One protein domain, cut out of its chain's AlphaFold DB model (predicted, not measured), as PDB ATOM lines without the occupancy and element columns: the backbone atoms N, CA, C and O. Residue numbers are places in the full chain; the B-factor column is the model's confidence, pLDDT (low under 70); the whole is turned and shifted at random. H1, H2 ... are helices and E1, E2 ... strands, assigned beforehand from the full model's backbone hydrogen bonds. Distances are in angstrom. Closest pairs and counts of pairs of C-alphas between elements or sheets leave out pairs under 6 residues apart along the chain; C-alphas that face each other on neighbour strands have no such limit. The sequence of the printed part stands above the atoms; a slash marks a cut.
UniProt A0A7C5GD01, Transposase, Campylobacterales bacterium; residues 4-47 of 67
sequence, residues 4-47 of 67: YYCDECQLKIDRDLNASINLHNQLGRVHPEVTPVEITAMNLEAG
ATOM      1  N   TYR A   4     -47.250   7.674 -39.873       92.62
ATOM      2  CA  TYR A   4     -47.265   7.352 -41.291       92.62
ATOM      3  C   TYR A   4     -48.713   7.254 -41.783       92.62
ATOM      4  O   TYR A   4     -49.558   6.646 -41.118       92.62
ATOM      5  N   TYR A   5     -48.962   7.835 -42.957       94.50
ATOM      6  CA  TYR A   5     -50.219   7.745 -43.689       94.50
ATOM      7  C   TYR A   5     -49.944   7.109 -45.049       94.50
ATOM      8  O   TYR A   5     -49.045   7.545 -45.766       94.50
ATOM      9  N   CYS A   6     -50.694   6.064 -45.384       91.00
ATOM     10  CA  CYS A   6     -50.671   5.476 -46.715       91.00
ATOM     11  C   CYS A   6     -51.802   6.073 -47.551       91.00
ATOM     12  O   CYS A   6     -52.970   5.866 -47.225       91.00
ATOM     13  N   ASP A   7     -51.474   6.764 -48.640       92.75
ATOM     14  CA  ASP A   7     -52.478   7.411 -49.496       92.75
ATOM     15  C   ASP A   7     -53.317   6.403 -50.300       92.75
ATOM     16  O   ASP A   7     -54.450   6.691 -50.681       92.75
ATOM     17  N   GLU A   8     -52.798   5.191 -50.509       93.94
ATOM     18  CA  GLU A   8     -53.477   4.144 -51.277       93.94
ATOM     19  C   GLU A   8     -54.528   3.404 -50.445       93.94
ATOM     20  O   GLU A   8     -55.676   3.270 -50.861       93.94
ATOM     21  N   CYS A   9     -54.150   2.929 -49.255       91.81
ATOM     22  CA  CYS A   9     -55.037   2.132 -48.401       91.81
ATOM     23  C   CYS A   9     -55.599   2.904 -47.202       91.81
ATOM     24  O   CYS A   9     -56.312   2.324 -46.386       91.81
ATOM     25  N   GLN A  10     -55.284   4.200 -47.084       92.56
ATOM     26  CA  GLN A  10     -55.713   5.083 -45.990       92.56
ATOM     27  C   GLN A  10     -55.264   4.595 -44.598       92.56
ATOM     28  O   GLN A  10     -55.835   4.965 -43.570       92.56
ATOM     29  N   LEU A  11     -54.218   3.759 -44.549       91.31
ATOM     30  CA  LEU A  11     -53.642   3.258 -43.305       91.31
ATOM     31  C   LEU A  11     -52.975   4.395 -42.536       91.31
ATOM     32  O   LEU A  11     -52.139   5.117 -43.076       91.31
ATOM     33  N   LYS A  12     -53.289   4.480 -41.243       95.94
ATOM     34  CA  LYS A  12     -52.651   5.374 -40.281       95.94
ATOM     35  C   LYS A  12     -51.951   4.546 -39.206       95.94
ATOM     36  O   LYS A  12     -52.610   3.807 -38.478       95.94
ATOM     37  N   ILE A  13     -50.633   4.670 -39.088       94.25
ATOM     38  CA  ILE A  13     -49.815   3.859 -38.168       94.25
ATOM     39  C   ILE A  13     -48.620   4.666 -37.653       94.25
ATOM     40  O   ILE A  13     -48.232   5.664 -38.255       94.25
ATOM     41  N   ASP A  14     -48.026   4.269 -36.528       96.38
ATOM     42  CA  ASP A  14     -46.761   4.856 -36.078       96.38
ATOM     43  C   ASP A  14     -45.660   4.664 -37.142       96.38
ATOM     44  O   ASP A  14     -45.513   3.593 -37.737       96.38
ATOM     45  N   ARG A  15     -44.902   5.728 -37.413       92.88
ATOM     46  CA  ARG A  15     -43.875   5.757 -38.459       92.88
ATOM     47  C   ARG A  15     -42.736   4.779 -38.176       92.88
ATOM     48  O   ARG A  15     -42.221   4.174 -39.116       92.88
ATOM     49  N   ASP A  16     -42.348   4.623 -36.915       92.75
ATOM     50  CA  ASP A  16     -41.240   3.753 -36.521       92.75
ATOM     51  C   ASP A  16     -41.681   2.276 -36.623       92.75
ATOM     52  O   ASP A  16     -40.919   1.413 -37.074       92.75
ATOM     53  N   LEU A  17     -42.959   1.996 -36.337       90.75
ATOM     54  CA  LEU A  17     -43.577   0.694 -36.605       90.75
ATOM     55  C   LEU A  17     -43.659   0.390 -38.112       90.75
ATOM     56  O   LEU A  17     -43.276  -0.701 -38.533       90.75
ATOM     57  N   ASN A  18     -44.082   1.354 -38.938       92.56
ATOM     58  CA  ASN A  18     -44.117   1.194 -40.397       92.56
ATOM     59  C   ASN A  18     -42.722   0.898 -40.974       92.56
ATOM     60  O   ASN A  18     -42.559  -0.007 -41.789       92.56
ATOM     61  N   ALA A  19     -41.700   1.622 -40.511       89.69
ATOM     62  CA  ALA A  19     -40.315   1.378 -40.904       89.69
ATOM     63  C   ALA A  19     -39.842  -0.028 -40.503       89.69
ATOM     64  O   ALA A  19     -39.218  -0.710 -41.310       89.69
ATOM     65  N   SER A  20     -40.188  -0.490 -39.298       87.94
ATOM     66  CA  SER A  20     -39.836  -1.836 -38.822       87.94
ATOM     67  C   SER A  20     -40.466  -2.936 -39.683       87.94
ATOM     68  O   SER A  20     -39.785  -3.891 -40.052       87.94
ATOM     69  N   ILE A  21     -41.739  -2.779 -40.059       87.94
ATOM     70  CA  ILE A  21     -42.445  -3.704 -40.959       87.94
ATOM     71  C   ILE A  21     -41.805  -3.692 -42.350       87.94
ATOM     72  O   ILE A  21     -41.530  -4.750 -42.912       87.94
ATOM     73  N   ASN A  22     -41.517  -2.509 -42.894       87.44
ATOM     74  CA  ASN A  22     -40.886  -2.376 -44.205       87.44
ATOM     75  C   ASN A  22     -39.499  -3.017 -44.235       87.44
ATOM     76  O   ASN A  22     -39.200  -3.752 -45.168       87.44
ATOM     77  N   LEU A  23     -38.679  -2.799 -43.206       85.38
ATOM     78  CA  LEU A  23     -37.374  -3.443 -43.082       85.38
ATOM     79  C   LEU A  23     -37.510  -4.963 -42.951       85.38
ATOM     80  O   LEU A  23     -36.793  -5.679 -43.640       85.38
ATOM     81  N   HIS A  24     -38.454  -5.456 -42.143       80.88
ATOM     82  CA  HIS A  24     -38.731  -6.891 -42.018       80.88
ATOM     83  C   HIS A  24     -39.167  -7.534 -43.345       80.88
ATOM     84  O   HIS A  24     -38.821  -8.681 -43.616       80.88
ATOM     85  N   ASN A  25     -39.923  -6.805 -44.167       80.56
ATOM     86  CA  ASN A  25     -40.440  -7.303 -45.440       80.56
ATOM     87  C   ASN A  25     -39.433  -7.159 -46.599       80.56
ATOM     88  O   ASN A  25     -39.444  -7.987 -47.507       80.56
ATOM     89  N   GLN A  26     -38.593  -6.115 -46.601       77.69
ATOM     90  CA  GLN A  26     -37.622  -5.820 -47.670       77.69
ATOM     91  C   GLN A  26     -36.286  -6.528 -47.482       77.69
ATOM     92  O   GLN A  26     -35.682  -6.984 -48.452       77.69
ATOM     93  N   LEU A  27     -35.814  -6.621 -46.240       65.62
ATOM     94  CA  LEU A  27     -34.708  -7.498 -45.900       65.62
ATOM     95  C   LEU A  27     -35.324  -8.887 -45.873       65.62
ATOM     96  O   LEU A  27     -35.811  -9.332 -44.835       65.62
ATOM     97  N   GLY A  28     -35.407  -9.512 -47.055       55.22
ATOM     98  CA  GLY A  28     -35.922 -10.869 -47.203       55.22
ATOM     99  C   GLY A  28     -35.377 -11.712 -46.065       55.22
ATOM    100  O   GLY A  28     -34.214 -11.527 -45.714       55.22
ATOM    101  N   ARG A  29     -36.233 -12.536 -45.442       59.16
ATOM    102  CA  ARG A  29     -35.891 -13.325 -44.254       59.16
ATOM    103  C   ARG A  29     -34.565 -14.040 -44.505       59.16
ATOM    104  O   ARG A  29     -34.549 -15.142 -45.042       59.16
ATOM    105  N   VAL A  30     -33.458 -13.421 -44.105       55.53
ATOM    106  CA  VAL A  30     -32.224 -14.131 -43.857       55.53
ATOM    107  C   VAL A  30     -32.585 -14.856 -42.590       55.53
ATOM    108  O   VAL A  30     -32.488 -14.310 -41.496       55.53
ATOM    109  N   HIS A  31     -33.161 -16.045 -42.754       52.19
ATOM    110  CA  HIS A  31     -33.082 -17.024 -41.705       52.19
ATOM    111  C   HIS A  31     -31.588 -17.110 -41.416       52.19
ATOM    112  O   HIS A  31     -30.823 -17.453 -42.321       52.19
ATOM    113  N   PRO A  32     -31.131 -16.741 -40.207       56.69
ATOM    114  CA  PRO A  32     -29.947 -17.411 -39.730       56.69
ATOM    115  C   PRO A  32     -30.337 -18.882 -39.850       56.69
ATOM    116  O   PRO A  32     -31.288 -19.306 -39.196       56.69
ATOM    117  N   GLU A  33     -29.715 -19.631 -40.762       64.38
ATOM    118  CA  GLU A  33     -29.964 -21.079 -40.840       64.38
ATOM    119  C   GLU A  33     -29.717 -21.724 -39.468       64.38
ATOM    120  O   GLU A  33     -30.276 -22.765 -39.150       64.38
ATOM    121  N   VAL A  34     -28.924 -21.026 -38.651       66.06
ATOM    122  CA  VAL A  34     -28.592 -21.290 -37.266       66.06
ATOM    123  C   VAL A  34     -28.379 -19.961 -36.527       66.06
ATOM    124  O   VAL A  34     -27.742 -19.028 -37.023       66.06
ATOM    125  N   THR A  35     -28.934 -19.853 -35.329       76.94
ATOM    126  CA  THR A  35     -28.678 -18.783 -34.363       76.94
ATOM    127  C   THR A  35     -27.211 -18.801 -33.914       76.94
ATOM    128  O   THR A  35     -26.563 -19.845 -33.979       76.94
ATOM    129  N   PRO A  36     -26.663 -17.682 -33.405       73.00
ATOM    130  CA  PRO A  36     -25.318 -17.669 -32.826       73.00
ATOM    131  C   PRO A  36     -25.097 -18.781 -31.790       73.00
ATOM    132  O   PRO A  36     -24.080 -19.462 -31.848       73.00
ATOM    133  N   VAL A  37     -26.104 -19.047 -30.952       77.00
ATOM    134  CA  VAL A  37     -26.092 -20.137 -29.965       77.00
ATOM    135  C   VAL A  37     -25.972 -21.508 -30.633       77.00
ATOM    136  O   VAL A  37     -25.172 -22.335 -30.199       77.00
ATOM    137  N   GLU A  38     -26.731 -21.759 -31.701       75.62
ATOM    138  CA  GLU A  38     -26.654 -23.011 -32.466       75.62
ATOM    139  C   GLU A  38     -25.301 -23.152 -33.175       75.62
ATOM    140  O   GLU A  38     -24.716 -24.232 -33.173       75.62
ATOM    141  N   ILE A  39     -24.737 -22.060 -33.697       74.81
ATOM    142  CA  ILE A  39     -23.385 -22.048 -34.269       74.81
ATOM    143  C   ILE A  39     -22.338 -22.381 -33.200       74.81
ATOM    144  O   ILE A  39     -21.437 -23.184 -33.444       74.81
ATOM    145  N   THR A  40     -22.446 -21.797 -32.008       75.69
ATOM    146  CA  THR A  40     -21.544 -22.072 -30.882       75.69
ATOM    147  C   THR A  40     -21.662 -23.519 -30.413       75.69
ATOM    148  O   THR A  40     -20.639 -24.159 -30.170       75.69
ATOM    149  N   ALA A  41     -22.878 -24.064 -30.339       77.00
ATOM    150  CA  ALA A  41     -23.112 -25.463 -29.995       77.00
ATOM    151  C   ALA A  41     -22.491 -26.416 -31.033       77.00
ATOM    152  O   ALA A  41     -21.727 -27.304 -30.662       77.00
ATOM    153  N   MET A  42     -22.715 -26.175 -32.329       77.38
ATOM    154  CA  MET A  42     -22.105 -26.974 -33.400       77.38
ATOM    155  C   MET A  42     -20.572 -26.876 -33.403       77.38
ATOM    156  O   MET A  42     -19.886 -27.878 -33.582       77.38
ATOM    157  N   ASN A  43     -20.008 -25.686 -33.167       76.75
ATOM    158  CA  ASN A  43     -18.555 -25.507 -33.071       76.75
ATOM    159  C   ASN A  43     -17.960 -26.200 -31.839       76.75
ATOM    160  O   ASN A  43     -16.833 -26.686 -31.914       76.75
ATOM    161  N   LEU A  44     -18.683 -26.247 -30.716       77.19
ATOM    162  CA  LEU A  44     -18.278 -26.994 -29.526       77.19
ATOM    163  C   LEU A  44     -18.216 -28.495 -29.823       77.19
ATOM    164  O   LEU A  44     -17.199 -29.123 -29.535       77.19
ATOM    165  N   GLU A  45     -19.264 -29.049 -30.439       77.12
ATOM    166  CA  GLU A  45     -19.320 -30.461 -30.840       77.12
ATOM    167  C   GLU A  45     -18.232 -30.818 -31.864       77.12
ATOM    168  O   GLU A  45     -17.609 -31.874 -31.768       77.12
ATOM    169  N   ALA A  46     -17.944 -29.914 -32.805       77.75
ATOM    170  CA  ALA A  46     -16.904 -30.092 -33.817       77.75
ATOM    171  C   ALA A  46     -15.476 -29.767 -33.324       77.75
ATOM    172  O   ALA A  46     -14.517 -29.947 -34.075       77.75
ATOM    173  N   GLY A  47     -15.302 -29.264 -32.095       76.31
ATOM    174  CA  GLY A  47     -13.996 -28.857 -31.552       76.31
ATOM    175  C   GLY A  47     -13.391 -27.596 -32.195       76.31
ATOM    176  O   GLY A  47     -12.186 -27.364 -32.090       76.31
TER     177      GLY A  47
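Overview. This is residues 4 to 47 of the 67 residues of the protein "Transposase" of Campylobacterales bacterium (UniProt A0A7C5GD01). Two separate helices, H1 and H2, stand one after the other along a drawn-out chain with an open link between them, and a small loop folded back on itself makes the end before H1. In that loop residues 4 to 5 pair with residues 12 to 13 of the short strand E1, and there is no common core. The printed part has 44 residues, with one named strand and two named helices in the order E1, H1, H2, and its class is mostly helix. It is extended, with a radius of gyration of the C-alphas of 18.2 A, and spans 56 by 16 by 9 A, only just a rod.

Along the chain. The printed part begins at Tyr 4, with its C-alpha at (-47.265, 7.352, -41.291). E1 is residues 12 to 14, 7.3 A from first to last C-alpha. H1 is residues 15 to 26, 16.1 A long, from C-alpha 15 at (-43.875, 5.757, -38.459). H2 is residues 36 to 45, 14.3 A long, ending with C-alpha 45 at (-19.320, -30.461, -30.840).

Arrangement. Residues 4 to 5 are antiparallel to residues 12 to 13 of E1, which pairs with no named strand. E1 and H1 meet only through their link, which is tight, with 0 residues between them. H1 and H2 are apart, with no C-alpha of the one within 8 A of the other. E1 and H2 are apart too. In H1 and H2 every O i to N i+4 pair is within hydrogen-bond range.

Size, cuts and confidence. The C-alphas of Asp 7 and Gly 47, the two farthest apart, are 55.8 A from each other. The printed part has no cut. The link from H1 to H2 has 9 residues and is short. Residues 20 to 33 stand free, of which 20 to 26 belong to H1. The mean pLDDT of the printed part is 80.5, and residues 27 to 34 are under 70.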